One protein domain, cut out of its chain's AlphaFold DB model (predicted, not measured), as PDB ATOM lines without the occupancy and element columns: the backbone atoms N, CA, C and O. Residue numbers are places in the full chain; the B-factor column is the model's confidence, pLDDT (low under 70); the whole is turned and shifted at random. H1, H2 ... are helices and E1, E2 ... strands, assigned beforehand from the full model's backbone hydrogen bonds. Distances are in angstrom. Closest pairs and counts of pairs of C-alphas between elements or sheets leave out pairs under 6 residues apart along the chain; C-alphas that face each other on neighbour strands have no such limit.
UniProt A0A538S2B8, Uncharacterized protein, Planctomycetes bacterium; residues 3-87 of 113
ATOM      1  N   PHE A   3      15.182 -11.253  28.208       98.44
ATOM      2  CA  PHE A   3      15.279 -10.149  29.159       98.44
ATOM      3  C   PHE A   3      15.607  -8.879  28.374       98.44
ATOM      4  O   PHE A   3      16.721  -8.695  27.889       98.44
ATOM      5  N   LYS A   4      14.621  -7.992  28.222       98.38
ATOM      6  CA  LYS A   4      14.779  -6.713  27.525       98.38
ATOM      7  C   LYS A   4      15.175  -5.634  28.541       98.38
ATOM      8  O   LYS A   4      14.416  -5.440  29.491       98.38
ATOM      9  N   PRO A   5      16.315  -4.938  28.376       98.44
ATOM     10  CA  PRO A   5      16.716  -3.847  29.266       98.44
ATOM     11  C   PRO A   5      15.603  -2.807  29.436       98.44
ATOM     12  O   PRO A   5      15.006  -2.361  28.451       98.44
ATOM     13  N   ASP A   6      15.303  -2.444  30.683       98.44
ATOM     14  CA  ASP A   6      14.299  -1.434  31.007       98.44
ATOM     15  C   ASP A   6      14.960  -0.058  31.174       98.44
ATOM     16  O   ASP A   6      15.395   0.333  32.263       98.44
ATOM     17  N   ALA A   7      15.030   0.689  30.071       97.38
ATOM     18  CA  ALA A   7      15.621   2.025  30.050       97.38
ATOM     19  C   ALA A   7      14.868   3.020  30.951       97.38
ATOM     20  O   ALA A   7      15.493   3.908  31.529       97.38
ATOM     21  N   ALA A   8      13.554   2.845  31.140       97.19
ATOM     22  CA  ALA A   8      12.766   3.693  32.039       97.19
ATOM     23  C   ALA A   8      13.155   3.498  33.516       97.19
ATOM     24  O   ALA A   8      12.819   4.324  34.361       97.19
ATOM     25  N   ARG A   9      13.884   2.418  33.824       97.94
ATOM     26  CA  ARG A   9      14.391   2.078  35.157       97.94
ATOM     27  C   ARG A   9      15.921   2.056  35.221       97.94
ATOM     28  O   ARG A   9      16.495   1.416  36.095       97.94
ATOM     29  N   GLY A  10      16.576   2.754  34.293       97.56
ATOM     30  CA  GLY A  10      18.019   3.002  34.323       97.56
ATOM     31  C   GLY A  10      18.893   1.922  33.685       97.56
ATOM     32  O   GLY A  10      20.112   2.072  33.689       97.56
ATOM     33  N   ASN A  11      18.325   0.861  33.103       98.31
ATOM     34  CA  ASN A  11      19.120  -0.133  32.385       98.31
ATOM     35  C   ASN A  11      19.192   0.190  30.886       98.31
ATOM     36  O   ASN A  11      18.268  -0.095  30.126       98.31
ATOM     37  N   THR A  12      20.321   0.751  30.456       96.81
ATOM     38  CA  THR A  12      20.612   1.077  29.050       96.81
ATOM     39  C   THR A  12      21.551   0.068  28.390       96.81
ATOM     40  O   THR A  12      22.178   0.381  27.377       96.81
ATOM     41  N   SER A  13      21.702  -1.126  28.973       96.12
ATOM     42  CA  SER A  13      22.510  -2.196  28.388       96.12
ATOM     43  C   SER A  13      22.094  -2.441  26.931       96.12
ATOM     44  O   SER A  13      20.900  -2.517  26.641       96.12
ATOM     45  N   PRO A  14      23.043  -2.612  25.995       95.75
ATOM     46  CA  PRO A  14      22.724  -2.999  24.625       95.75
ATOM     47  C   PRO A  14      22.488  -4.512  24.490       95.75
ATOM     48  O   PRO A  14      22.299  -5.009  23.382       95.75
ATOM     49  N   PHE A  15      22.578  -5.268  25.588       96.81
ATOM     50  CA  PHE A  15      22.485  -6.720  25.564       96.81
ATOM     51  C   PHE A  15      21.111  -7.201  25.999       96.81
ATOM     52  O   PHE A  15      20.567  -6.741  27.000       96.81
ATOM     53  N   GLU A  16      20.604  -8.185  25.264       96.62
ATOM     54  CA  GLU A  16      19.350  -8.873  25.546       96.62
ATOM     55  C   GLU A  16      19.651 -10.326  25.928       96.62
ATOM     56  O   GLU A  16      19.805 -11.176  25.046       96.62
ATOM     57  N   PRO A  17      19.808 -10.623  27.229       98.44
ATOM     58  CA  PRO A  17      19.983 -11.991  27.691       98.44
ATOM     59  C   PRO A  17      18.796 -12.861  27.268       98.44
ATOM     60  O   PRO A  17      17.636 -12.467  27.421       98.44
ATOM     61  N   ALA A  18      19.072 -14.061  26.768       98.19
ATOM     62  CA  ALA A  18      18.043 -14.967  26.267       98.19
ATOM     63  C   ALA A  18      18.309 -16.417  26.680       98.19
ATOM     64  O   ALA A  18      19.450 -16.812  26.921       98.19
ATOM     65  N   GLY A  19      17.242 -17.207  26.752       97.19
ATOM     66  CA  GLY A  19      17.307 -18.613  27.135       97.19
ATOM     67  C   GLY A  19      16.027 -19.374  26.817       97.19
ATOM     68  O   GLY A  19      14.976 -18.784  26.537       97.19
ATOM     69  N   THR A  20      16.113 -20.694  26.866       96.00
ATOM     70  CA  THR A  20      14.967 -21.604  26.789       96.00
ATOM     71  C   THR A  20      14.475 -21.938  28.192       96.00
ATOM     72  O   THR A  20      15.249 -21.919  29.148       96.00
ATOM     73  N   VAL A  21      13.175 -22.197  28.299       95.06
ATOM     74  CA  VAL A  21      12.552 -22.727  29.515       95.06
ATOM     75  C   VAL A  21      12.373 -24.223  29.289       95.06
ATOM     76  O   VAL A  21      11.963 -24.603  28.190       95.06
ATOM     77  N   ASP A  22      12.729 -25.044  30.267       94.19
ATOM     78  CA  ASP A  22      12.516 -26.491  30.212       94.19
ATOM     79  C   ASP A  22      11.101 -26.890  30.668       94.19
ATOM     80  O   ASP A  22      10.250 -26.042  30.955       94.19
ATOM     81  N   GLU A  23      10.830 -28.194  30.673       92.12
ATOM     82  CA  GLU A  23       9.522 -28.765  31.016       92.12
ATOM     83  C   GLU A  23       9.137 -28.531  32.485       92.12
ATOM     84  O   GLU A  23       7.953 -28.412  32.798       92.12
ATOM     85  N   ASP A  24      10.131 -28.372  33.361       94.06
ATOM     86  CA  ASP A  24       9.958 -28.079  34.787       94.06
ATOM     87  C   ASP A  24       9.786 -26.574  35.060       94.06
ATOM     88  O   ASP A  24       9.561 -26.148  36.197       94.06
ATOM     89  N   GLY A  25       9.874 -25.740  34.021       92.69
ATOM     90  CA  GLY A  25       9.766 -24.289  34.132       92.69
ATOM     91  C   GLY A  25      11.066 -23.594  34.543       92.69
ATOM     92  O   GLY A  25      11.053 -22.380  34.773       92.69
ATOM     93  N   ASN A  26      12.187 -24.315  34.616       97.00
ATOM     94  CA  ASN A  26      13.489 -23.723  34.889       97.00
ATOM     95  C   ASN A  26      14.075 -23.111  33.617       97.00
ATOM     96  O   ASN A  26      13.766 -23.498  32.489       97.00
ATOM     97  N   TYR A  27      14.944 -22.120  33.790       96.94
ATOM     98  CA  TYR A  27      15.622 -21.473  32.677       96.94
ATOM     99  C   TYR A  27      17.021 -21.007  33.072       96.94
ATOM    100  O   TYR A  27      17.335 -20.767  34.236       96.94
ATOM    101  N   SER A  28      17.877 -20.851  32.069       96.81
ATOM    102  CA  SER A  28      19.180 -20.199  32.193       96.81
ATOM    103  C   SER A  28      19.343 -19.203  31.060       96.81
ATOM    104  O   SER A  28      19.009 -19.501  29.915       96.81
ATOM    105  N   LEU A  29      19.858 -18.018  31.374       97.81
ATOM    106  CA  LEU A  29      20.102 -16.979  30.380       97.81
ATOM    107  C   LEU A  29      21.548 -17.010  29.906       97.81
ATOM    108  O   LEU A  29      22.476 -17.241  30.688       97.81
ATOM    109  N   LEU A  30      21.721 -16.714  28.625       98.31
ATOM    110  CA  LEU A  30      22.999 -16.419  28.009       98.31
ATOM    111  C   LEU A  30      23.003 -14.972  27.521       98.31
ATOM    112  O   LEU A  30      22.062 -14.512  26.875       98.31
ATOM    113  N   THR A  31      24.112 -14.281  27.762       98.12
ATOM    114  CA  THR A  31      24.413 -12.964  27.205       98.12
ATOM    115  C   THR A  31      25.698 -13.066  26.406       98.12
ATOM    116  O   THR A  31      26.757 -13.336  26.970       98.12
ATOM    117  N   LYS A  32      25.629 -12.866  25.083       95.44
ATOM    118  CA  LYS A  32      26.798 -12.991  24.188       95.44
ATOM    119  C   LYS A  32      27.581 -14.303  24.400       95.44
ATOM    120  O   LYS A  32      28.805 -14.299  24.491       95.44
ATOM    121  N   GLY A  33      26.862 -15.417  24.544       94.00
ATOM    122  CA  GLY A  33      27.447 -16.746  24.761       94.00
ATOM    123  C   GLY A  33      27.955 -17.022  26.182       94.00
ATOM    124  O   GLY A  33      28.432 -18.121  26.442       94.00
ATOM    125  N   LYS A  34      27.844 -16.070  27.117       96.44
ATOM    126  CA  LYS A  34      28.220 -16.259  28.527       96.44
ATOM    127  C   LYS A  34      26.987 -16.458  29.394       96.44
ATOM    128  O   LYS A  34      25.979 -15.791  29.179       96.44
ATOM    129  N   LYS A  35      27.075 -17.338  30.391       96.94
ATOM    130  CA  LYS A  35      25.991 -17.561  31.356       96.94
ATOM    131  C   LYS A  35      25.711 -16.297  32.168       96.94
ATOM    132  O   LYS A  35      26.639 -15.648  32.643       96.94
ATOM    133  N   GLY A  36      24.428 -16.000  32.351       96.00
ATOM    134  CA  GLY A  36      23.938 -14.891  33.159       96.00
ATOM    135  C   GLY A  36      23.496 -13.680  32.343       96.00
ATOM    136  O   GLY A  36      23.447 -13.697  31.110       96.00
ATOM    137  N   ALA A  37      23.159 -12.626  33.076       97.50
ATOM    138  CA  ALA A  37      22.702 -11.341  32.572       97.50
ATOM    139  C   ALA A  37      23.472 -10.215  33.287       97.50
ATOM    140  O   ALA A  37      23.804 -10.373  34.463       97.50
ATOM    141  N   PRO A  38      23.761  -9.085  32.618       97.31
ATOM    142  CA  PRO A  38      24.274  -7.897  33.293       97.31
ATOM    143  C   PRO A  38      23.294  -7.404  34.361       97.31
ATOM    144  O   PRO A  38      22.081  -7.519  34.173       97.31
ATOM    145  N   ALA A  39      23.813  -6.811  35.436       97.75
ATOM    146  CA  ALA A  39      22.977  -6.212  36.470       97.75
ATOM    147  C   ALA A  39      22.086  -5.091  35.903       97.75
ATOM    148  O   ALA A  39      22.476  -4.385  34.971       97.75
ATOM    149  N   GLY A  40      20.893  -4.939  36.473       98.31
ATOM    150  CA  GLY A  40      19.933  -3.900  36.106       98.31
ATOM    151  C   GLY A  40      18.499  -4.405  35.967       98.31
ATOM    152  O   GLY A  40      18.214  -5.598  36.072       98.31
ATOM    153  N   TRP A  41      17.584  -3.472  35.711       98.62
ATOM    154  CA  TRP A  41      16.167  -3.763  35.503       98.62
ATOM    155  C   TRP A  41      15.874  -4.262  34.088       98.62
ATOM    156  O   TRP A  41      16.382  -3.723  33.103       98.62
ATOM    157  N   TYR A  42      15.014  -5.272  33.982       98.75
ATOM    158  CA  TYR A  42      14.572  -5.849  32.717       98.75
ATOM    159  C   TYR A  42      13.055  -6.041  32.693       98.75
ATOM    160  O   TYR A  42      12.432  -6.406  33.695       98.75
ATOM    161  N   LYS A  43      12.476  -5.873  31.504       98.50
ATOM    162  CA  LYS A  43      11.170  -6.418  31.123       98.50
ATOM    163  C   LYS A  43      11.367  -7.840  30.618       98.50
ATOM    164  O   LYS A  43      12.237  -8.076  29.778       98.50
ATOM    165  N   VAL A  44      10.549  -8.780  31.084       98.31
ATOM    166  CA  VAL A  44      10.683 -10.185  30.681       98.31
ATOM    167  C   VAL A  44       9.638 -10.559  29.641       98.31
ATOM    168  O   VAL A  44       8.433 -10.395  29.846       98.31
ATOM    169  N   VAL A  45      10.122 -11.092  28.522       97.94
ATOM    170  CA  VAL A  45       9.314 -11.632  27.433       97.94
ATOM    171  C   VAL A  45       9.379 -13.155  27.467       97.94
ATOM    172  O   VAL A  45      10.456 -13.765  27.465       97.94
ATOM    173  N   VAL A  46       8.205 -13.779  27.480       96.62
ATOM    174  CA  VAL A  46       8.041 -15.231  27.502       96.62
ATOM    175  C   VAL A  46       7.164 -15.631  26.327       96.62
ATOM    176  O   VAL A  46       6.039 -15.161  26.173       96.62
ATOM    177  N   THR A  47       7.697 -16.518  25.497       93.19
ATOM    178  CA  THR A  47       7.014 -17.080  24.338       93.19
ATOM    179  C   THR A  47       6.934 -18.586  24.513       93.19
ATOM    180  O   THR A  47       7.958 -19.228  24.741       93.19
ATOM    181  N   ALA A  48       5.736 -19.137  24.367       91.25
ATOM    182  CA  ALA A  48       5.514 -20.563  24.186       91.25
ATOM    183  C   ALA A  48       4.558 -20.729  23.008       91.25
ATOM    184  O   ALA A  48       3.561 -20.002  22.913       91.25
ATOM    185  N   LEU A  49       4.902 -21.631  22.098       88.19
ATOM    186  CA  LEU A  49       4.164 -21.888  20.868       88.19
ATOM    187  C   LEU A  49       3.671 -23.333  20.889       88.19
ATOM    188  O   LEU A  49       4.367 -24.207  21.402       88.19
ATOM    189  N   ALA A  50       2.476 -23.574  20.356       85.88
ATOM    190  CA  ALA A  50       2.008 -24.928  20.101       85.88
ATOM    191  C   ALA A  50       2.939 -25.607  19.085       85.88
ATOM    192  O   ALA A  50       3.466 -24.947  18.186       85.88
ATOM    193  N   SER A  51       3.129 -26.917  19.228       81.62
ATOM    194  CA  SER A  51       3.909 -27.730  18.289       81.62
ATOM    195  C   SER A  51       3.287 -27.752  16.893       81.62
ATOM    196  O   SER A  51       4.008 -27.785  15.899       81.62
ATOM    197  N   GLU A  52       1.957 -27.689  16.813       80.00
ATOM    198  CA  GLU A  52       1.223 -27.635  15.555       80.00
ATOM    199  C   GLU A  52       0.773 -26.199  15.245       80.00
ATOM    200  O   GLU A  52       0.127 -25.550  16.078       80.00
ATOM    201  N   PRO A  53       1.100 -25.666  14.057       74.06
ATOM    202  CA  PRO A  53       0.632 -24.356  13.649       74.06
ATOM    203  C   PRO A  53      -0.856 -24.411  13.282       74.06
ATOM    204  O   PRO A  53      -1.352 -25.386  12.719       74.06
ATOM    205  N   VAL A  54      -1.578 -23.331  13.565       73.50
ATOM    206  CA  VAL A  54      -3.008 -23.233  13.255       73.50
ATOM    207  C   VAL A  54      -3.221 -22.566  11.908       73.50
ATOM    208  O   VAL A  54      -2.543 -21.601  11.556       73.50
ATOM    209  N   HIS A  55      -4.208 -23.048  11.154       69.25
ATOM    210  CA  HIS A  55      -4.654 -22.359   9.951       69.25
ATOM    211  C   HIS A  55      -5.335 -21.050  10.355       69.25
ATOM    212  O   HIS A  55      -6.277 -21.027  11.153       69.25
ATOM    213  N   SER A  56      -4.832 -19.946   9.823       64.12
ATOM    214  CA  SER A  56      -5.389 -18.621  10.051       64.12
ATOM    215  C   SER A  56      -6.757 -18.523   9.359       64.12
ATOM    216  O   SER A  56      -6.892 -18.780   8.169       64.12
ATOM    217  N   LYS A  57      -7.814 -18.183  10.112       60.97
ATOM    218  CA  LYS A  57      -9.199 -18.118   9.592       60.97
ATOM    219  C   LYS A  57      -9.546 -16.796   8.882       60.97
ATOM    220  O   LYS A  57     -10.718 -16.535   8.627       60.97
ATOM    221  N   GLY A  58      -8.561 -15.936   8.613       60.12
ATOM    222  CA  GLY A  58      -8.766 -14.606   8.031       60.12
ATOM    223  C   GLY A  58      -8.455 -14.555   6.529       60.12
ATOM    224  O   GLY A  58      -7.534 -15.243   6.083       60.12
ATOM    225  N   PRO A  59      -9.168 -13.732   5.737       50.69
ATOM    226  CA  PRO A  59      -8.821 -13.513   4.335       50.69
ATOM    227  C   PRO A  59      -7.416 -12.895   4.229       50.69
ATOM    228  O   PRO A  59      -7.136 -11.885   4.868       50.69
ATOM    229  N   GLY A  60      -6.530 -13.510   3.435       62.75
ATOM    230  CA  GLY A  60      -5.177 -12.997   3.157       62.75
ATOM    231  C   GLY A  60      -4.013 -13.723   3.844       62.75
ATOM    232  O   GLY A  60      -2.864 -13.339   3.634       62.75
ATOM    233  N   HIS A  61      -4.265 -14.787   4.612       59.03
ATOM    234  CA  HIS A  61      -3.207 -15.579   5.249       59.03
ATOM    235  C   HIS A  61      -3.259 -17.047   4.790       59.03
ATOM    236  O   HIS A  61      -3.867 -17.883   5.448       59.03
ATOM    237  N   PRO A  62      -2.632 -17.399   3.653       61.06
ATOM    238  CA  PRO A  62      -2.655 -18.771   3.133       61.06
ATOM    239  C   PRO A  62      -1.759 -19.742   3.921       61.06
ATOM    240  O   PRO A  62      -1.740 -20.933   3.618       61.06
ATOM    241  N   HIS A  63      -1.002 -19.260   4.914       71.00
ATOM    242  CA  HIS A  63      -0.015 -20.054   5.640       71.00
ATOM    243  C   HIS A  63      -0.420 -20.298   7.102       71.00
ATOM    244  O   HIS A  63      -0.958 -19.391   7.754       71.00
ATOM    245  N   PRO A  64      -0.134 -21.501   7.638       71.81
ATOM    246  CA  PRO A  64      -0.266 -21.780   9.060       71.81
ATOM    247  C   PRO A  64       0.535 -20.772   9.891       71.81
ATOM    248  O   PRO A  64       1.675 -20.442   9.560       71.81
ATOM    249  N   VAL A  65      -0.062 -20.285  10.975       80.06
ATOM    250  CA  VAL A  65       0.582 -19.363  11.918       80.06
ATOM    251  C   VAL A  65       0.872 -20.083  13.226       80.06
ATOM    252  O   VAL A  65       0.100 -20.931  13.678       80.06
ATOM    253  N   ALA A  66       1.995 -19.742  13.855       82.69
ATOM    254  CA  ALA A  66       2.322 -20.274  15.167       82.69
ATOM    255  C   ALA A  66       1.278 -19.805  16.194       82.69
ATOM    256  O   ALA A  66       1.048 -18.605  16.362       82.69
ATOM    257  N   GLN A  67       0.647 -20.749  16.891       85.19
ATOM    258  CA  GLN A  67      -0.289 -20.435  17.966       85.19
ATOM    259  C   GLN A  67       0.483 -20.207  19.263       85.19
ATOM    260  O   GLN A  67       1.209 -21.091  19.710       85.19
ATOM    261  N   SER A  68       0.307 -19.050  19.907       88.38
ATOM    262  CA  SER A  68       0.862 -18.852  21.247       88.38
ATOM    263  C   SER A  68       0.035 -19.585  22.303       88.38
ATOM    264  O   SER A  68      -1.192 -19.507  22.308       88.38
ATOM    265  N   LEU A  69       0.722 -20.260  23.224       90.25
ATOM    266  CA  LEU A  69       0.136 -20.915  24.398       90.25
ATOM    267  C   LEU A  69      -0.013 -19.962  25.594       90.25
ATOM    268  O   LEU A  69      -0.555 -20.338  26.634       90.25
ATOM    269  N   LEU A  70       0.483 -18.729  25.464       90.81
ATOM    270  CA  LEU A  70       0.482 -17.721  26.516       90.81
ATOM    271  C   LEU A  70      -0.401 -16.533  26.123       90.81
ATOM    272  O   LEU A  70      -0.533 -16.219  24.939       90.81
ATOM    273  N   PRO A  71      -0.971 -15.811  27.104       92.38
ATOM    274  CA  PRO A  71      -1.566 -14.509  26.846       92.38
ATOM    275  C   PRO A  71      -0.591 -13.584  26.107       92.38
ATOM    276  O   PRO A  71       0.562 -13.439  26.517       92.38
ATOM    277  N   ALA A  72      -1.080 -12.905  25.065       91.56
ATOM    278  CA  ALA A  72      -0.263 -12.091  24.159       91.56
ATOM    279  C   ALA A  72       0.613 -11.043  24.870       91.56
ATOM    280  O   ALA A  72       1.694 -10.711  24.385       91.56
ATOM    281  N   ARG A  73       0.188 -10.566  26.051       93.88
ATOM    282  CA  ARG A  73       0.931  -9.577  26.842       93.88
ATOM    283  C   ARG A  73       2.356 -10.012  27.195       93.88
ATOM    284  O   ARG A  73       3.235  -9.159  27.248       93.88
ATOM    285  N   TYR A  74       2.599 -11.310  27.384       96.25
ATOM    286  CA  TYR A  74       3.929 -11.826  27.726       96.25
ATOM    287  C   TYR A  74       4.876 -11.885  26.527       96.25
ATOM    288  O   TYR A  74       6.086 -11.965  26.717       96.25
ATOM    289  N   GLY A  75       4.347 -11.821  25.302       94.81
ATOM    290  CA  GLY A  75       5.134 -11.896  24.073       94.81
ATOM    291  C   GLY A  75       5.821 -10.587  23.682       94.81
ATOM    292  O   GLY A  75       6.597 -10.583  22.730       94.81
ATOM    293  N   GLN A  76       5.555  -9.471  24.373       95.50
ATOM    294  CA  GLN A  76       6.113  -8.165  24.010       95.50
ATOM    295  C   GLN A  76       6.546  -7.368  25.244       95.50
ATOM    296  O   GLN A  76       5.796  -7.222  26.207       95.50
ATOM    297  N   ALA A  77       7.734  -6.759  25.181       96.62
ATOM    298  CA  ALA A  77       8.281  -5.961  26.282       96.62
ATOM    299  C   ALA A  77       7.410  -4.741  26.640       96.62
ATOM    300  O   ALA A  77       7.409  -4.294  27.782       96.62
ATOM    301  N   LYS A  78       6.650  -4.215  25.669       96.44
ATOM    302  CA  LYS A  78       5.750  -3.067  25.861       96.44
ATOM    303  C   LYS A  78       4.480  -3.414  26.641       96.44
ATOM    304  O   LYS A  78       3.881  -2.524  27.229       96.44
ATOM    305  N   THR A  79       4.056  -4.675  26.615       96.12
ATOM    306  CA  THR A  79       2.783  -5.123  27.205       96.12
ATOM    307  C   THR A  79       2.968  -6.035  28.408       96.12
ATOM    308  O   THR A  79       2.011  -6.265  29.142       96.12
ATOM    309  N   THR A  80       4.168  -6.585  28.597       96.94
ATOM    310  CA  THR A  80       4.457  -7.489  29.708       96.94
ATOM    311  C   THR A  80       4.457  -6.737  31.036       96.94
ATOM    312  O   THR A  80       5.041  -5.657  31.181       96.94
ATOM    313  N   ASP A  81       3.806  -7.337  32.022       95.69
ATOM    314  CA  ASP A  81       3.861  -6.943  33.424       95.69
ATOM    315  C   ASP A  81       5.024  -7.620  34.168       95.69
ATOM    316  O   ASP A  81       5.318  -7.257  35.304       95.69
ATOM    317  N   LEU A  82       5.731  -8.559  33.526       97.44
ATOM    318  CA  LEU A  82       6.880  -9.234  34.117       97.44
ATOM    319  C   LEU A  82       8.104  -8.312  34.133       97.44
ATOM    320  O   LEU A  82       8.596  -7.876  33.085       97.44
ATOM    321  N   THR A  83       8.625  -8.059  35.329       97.56
ATOM    322  CA  THR A  83       9.845  -7.278  35.551       97.56
ATOM    323  C   THR A  83      10.758  -7.981  36.534       97.56
ATOM    324  O   THR A  83      10.275  -8.525  37.524       97.56
ATOM    325  N   VAL A  84      12.064  -7.900  36.299       97.81
ATOM    326  CA  VAL A  84      13.100  -8.451  37.182       97.81
ATOM    327  C   VAL A  84      14.223  -7.434  37.329       97.81
ATOM    328  O   VAL A  84      14.585  -6.770  36.357       97.81
ATOM    329  N   GLU A  85      14.781  -7.331  38.530       98.06
ATOM    330  CA  GLU A  85      16.079  -6.700  38.750       98.06
ATOM    331  C   GLU A  85      17.133  -7.788  38.861       98.06
ATOM    332  O   GLU A  85      17.057  -8.649  39.737       98.06
ATOM    333  N   VAL A  86      18.110  -7.764  37.963       98.12
ATOM    334  CA  VAL A  86      19.292  -8.608  38.096       98.12
ATOM    335  C   VAL A  86      20.258  -7.884  39.018       98.12
ATOM    336  O   VAL A  86      20.747  -6.804  38.685       98.12
ATOM    337  N   VAL A  87      20.524  -8.484  40.170       97.75
ATOM    338  CA  VAL A  87      21.451  -7.972  41.184       97.75
ATOM    339  C   VAL A  87      22.484  -9.037  41.530       97.75
ATOM    340  O   VAL A  87      22.279 -10.224  41.278       97.75
TER     341      VAL A  87
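Overview. This is residues 3 to 87 of the 113 residues of an uncharacterized protein of Planctomycetes bacterium (UniProt A0A538S2B8). Little regular structure is here: a small three-stranded antiparallel sheet sits towards one end of a chain made mostly of long loops, and the loop of residues 46 to 71 reaches away from it, its tip at residues 57 to 62 sticking out. The 85 printed residues run E1, E2, H1, E3, with sheet order E1, E2, E3; the class is mixed, with 17 residues in named elements. The whole is loose, with a radius of gyration of the C-alphas of 15.5 A, and spans 46 by 29 by 21 A.

Arrangement. Start at E1, residues 3 to 5, an edge strand forming an antiparallel hairpin with E2, residues 40 to 45, at 132 degrees; find N 4 and O 43 2.8 A apart, within hydrogen-bond range. On to H1, residues 72 to 75, which only grazes the sheet; its closest C-alpha pair with E2 is Gly 75 and Val 45, 5.4 A. H1 is too short for an O i to N i+4 pair; its one O i to N i+3 pair is within range. E3, residues 83 to 86, is antiparallel to E2 at 138 degrees, with N 42 and O 84 at 2.8 A.

Along the chain. Find C-alpha 3 at (15.279, -10.149, 29.159), where E1 begins. E2 runs 15.7 A from C-alpha 40, and E3 9.9 A to C-alpha 86 at (19.292, -8.608, 38.096).

Size, cuts and confidence. The C-alphas of Pro 59 and Val 87 are farthest apart, 48.0 A. The links E1 to E2 and E2 to H1 are long; the printed part has no cut. Look for pLDDT under 70 at residues 55 to 62.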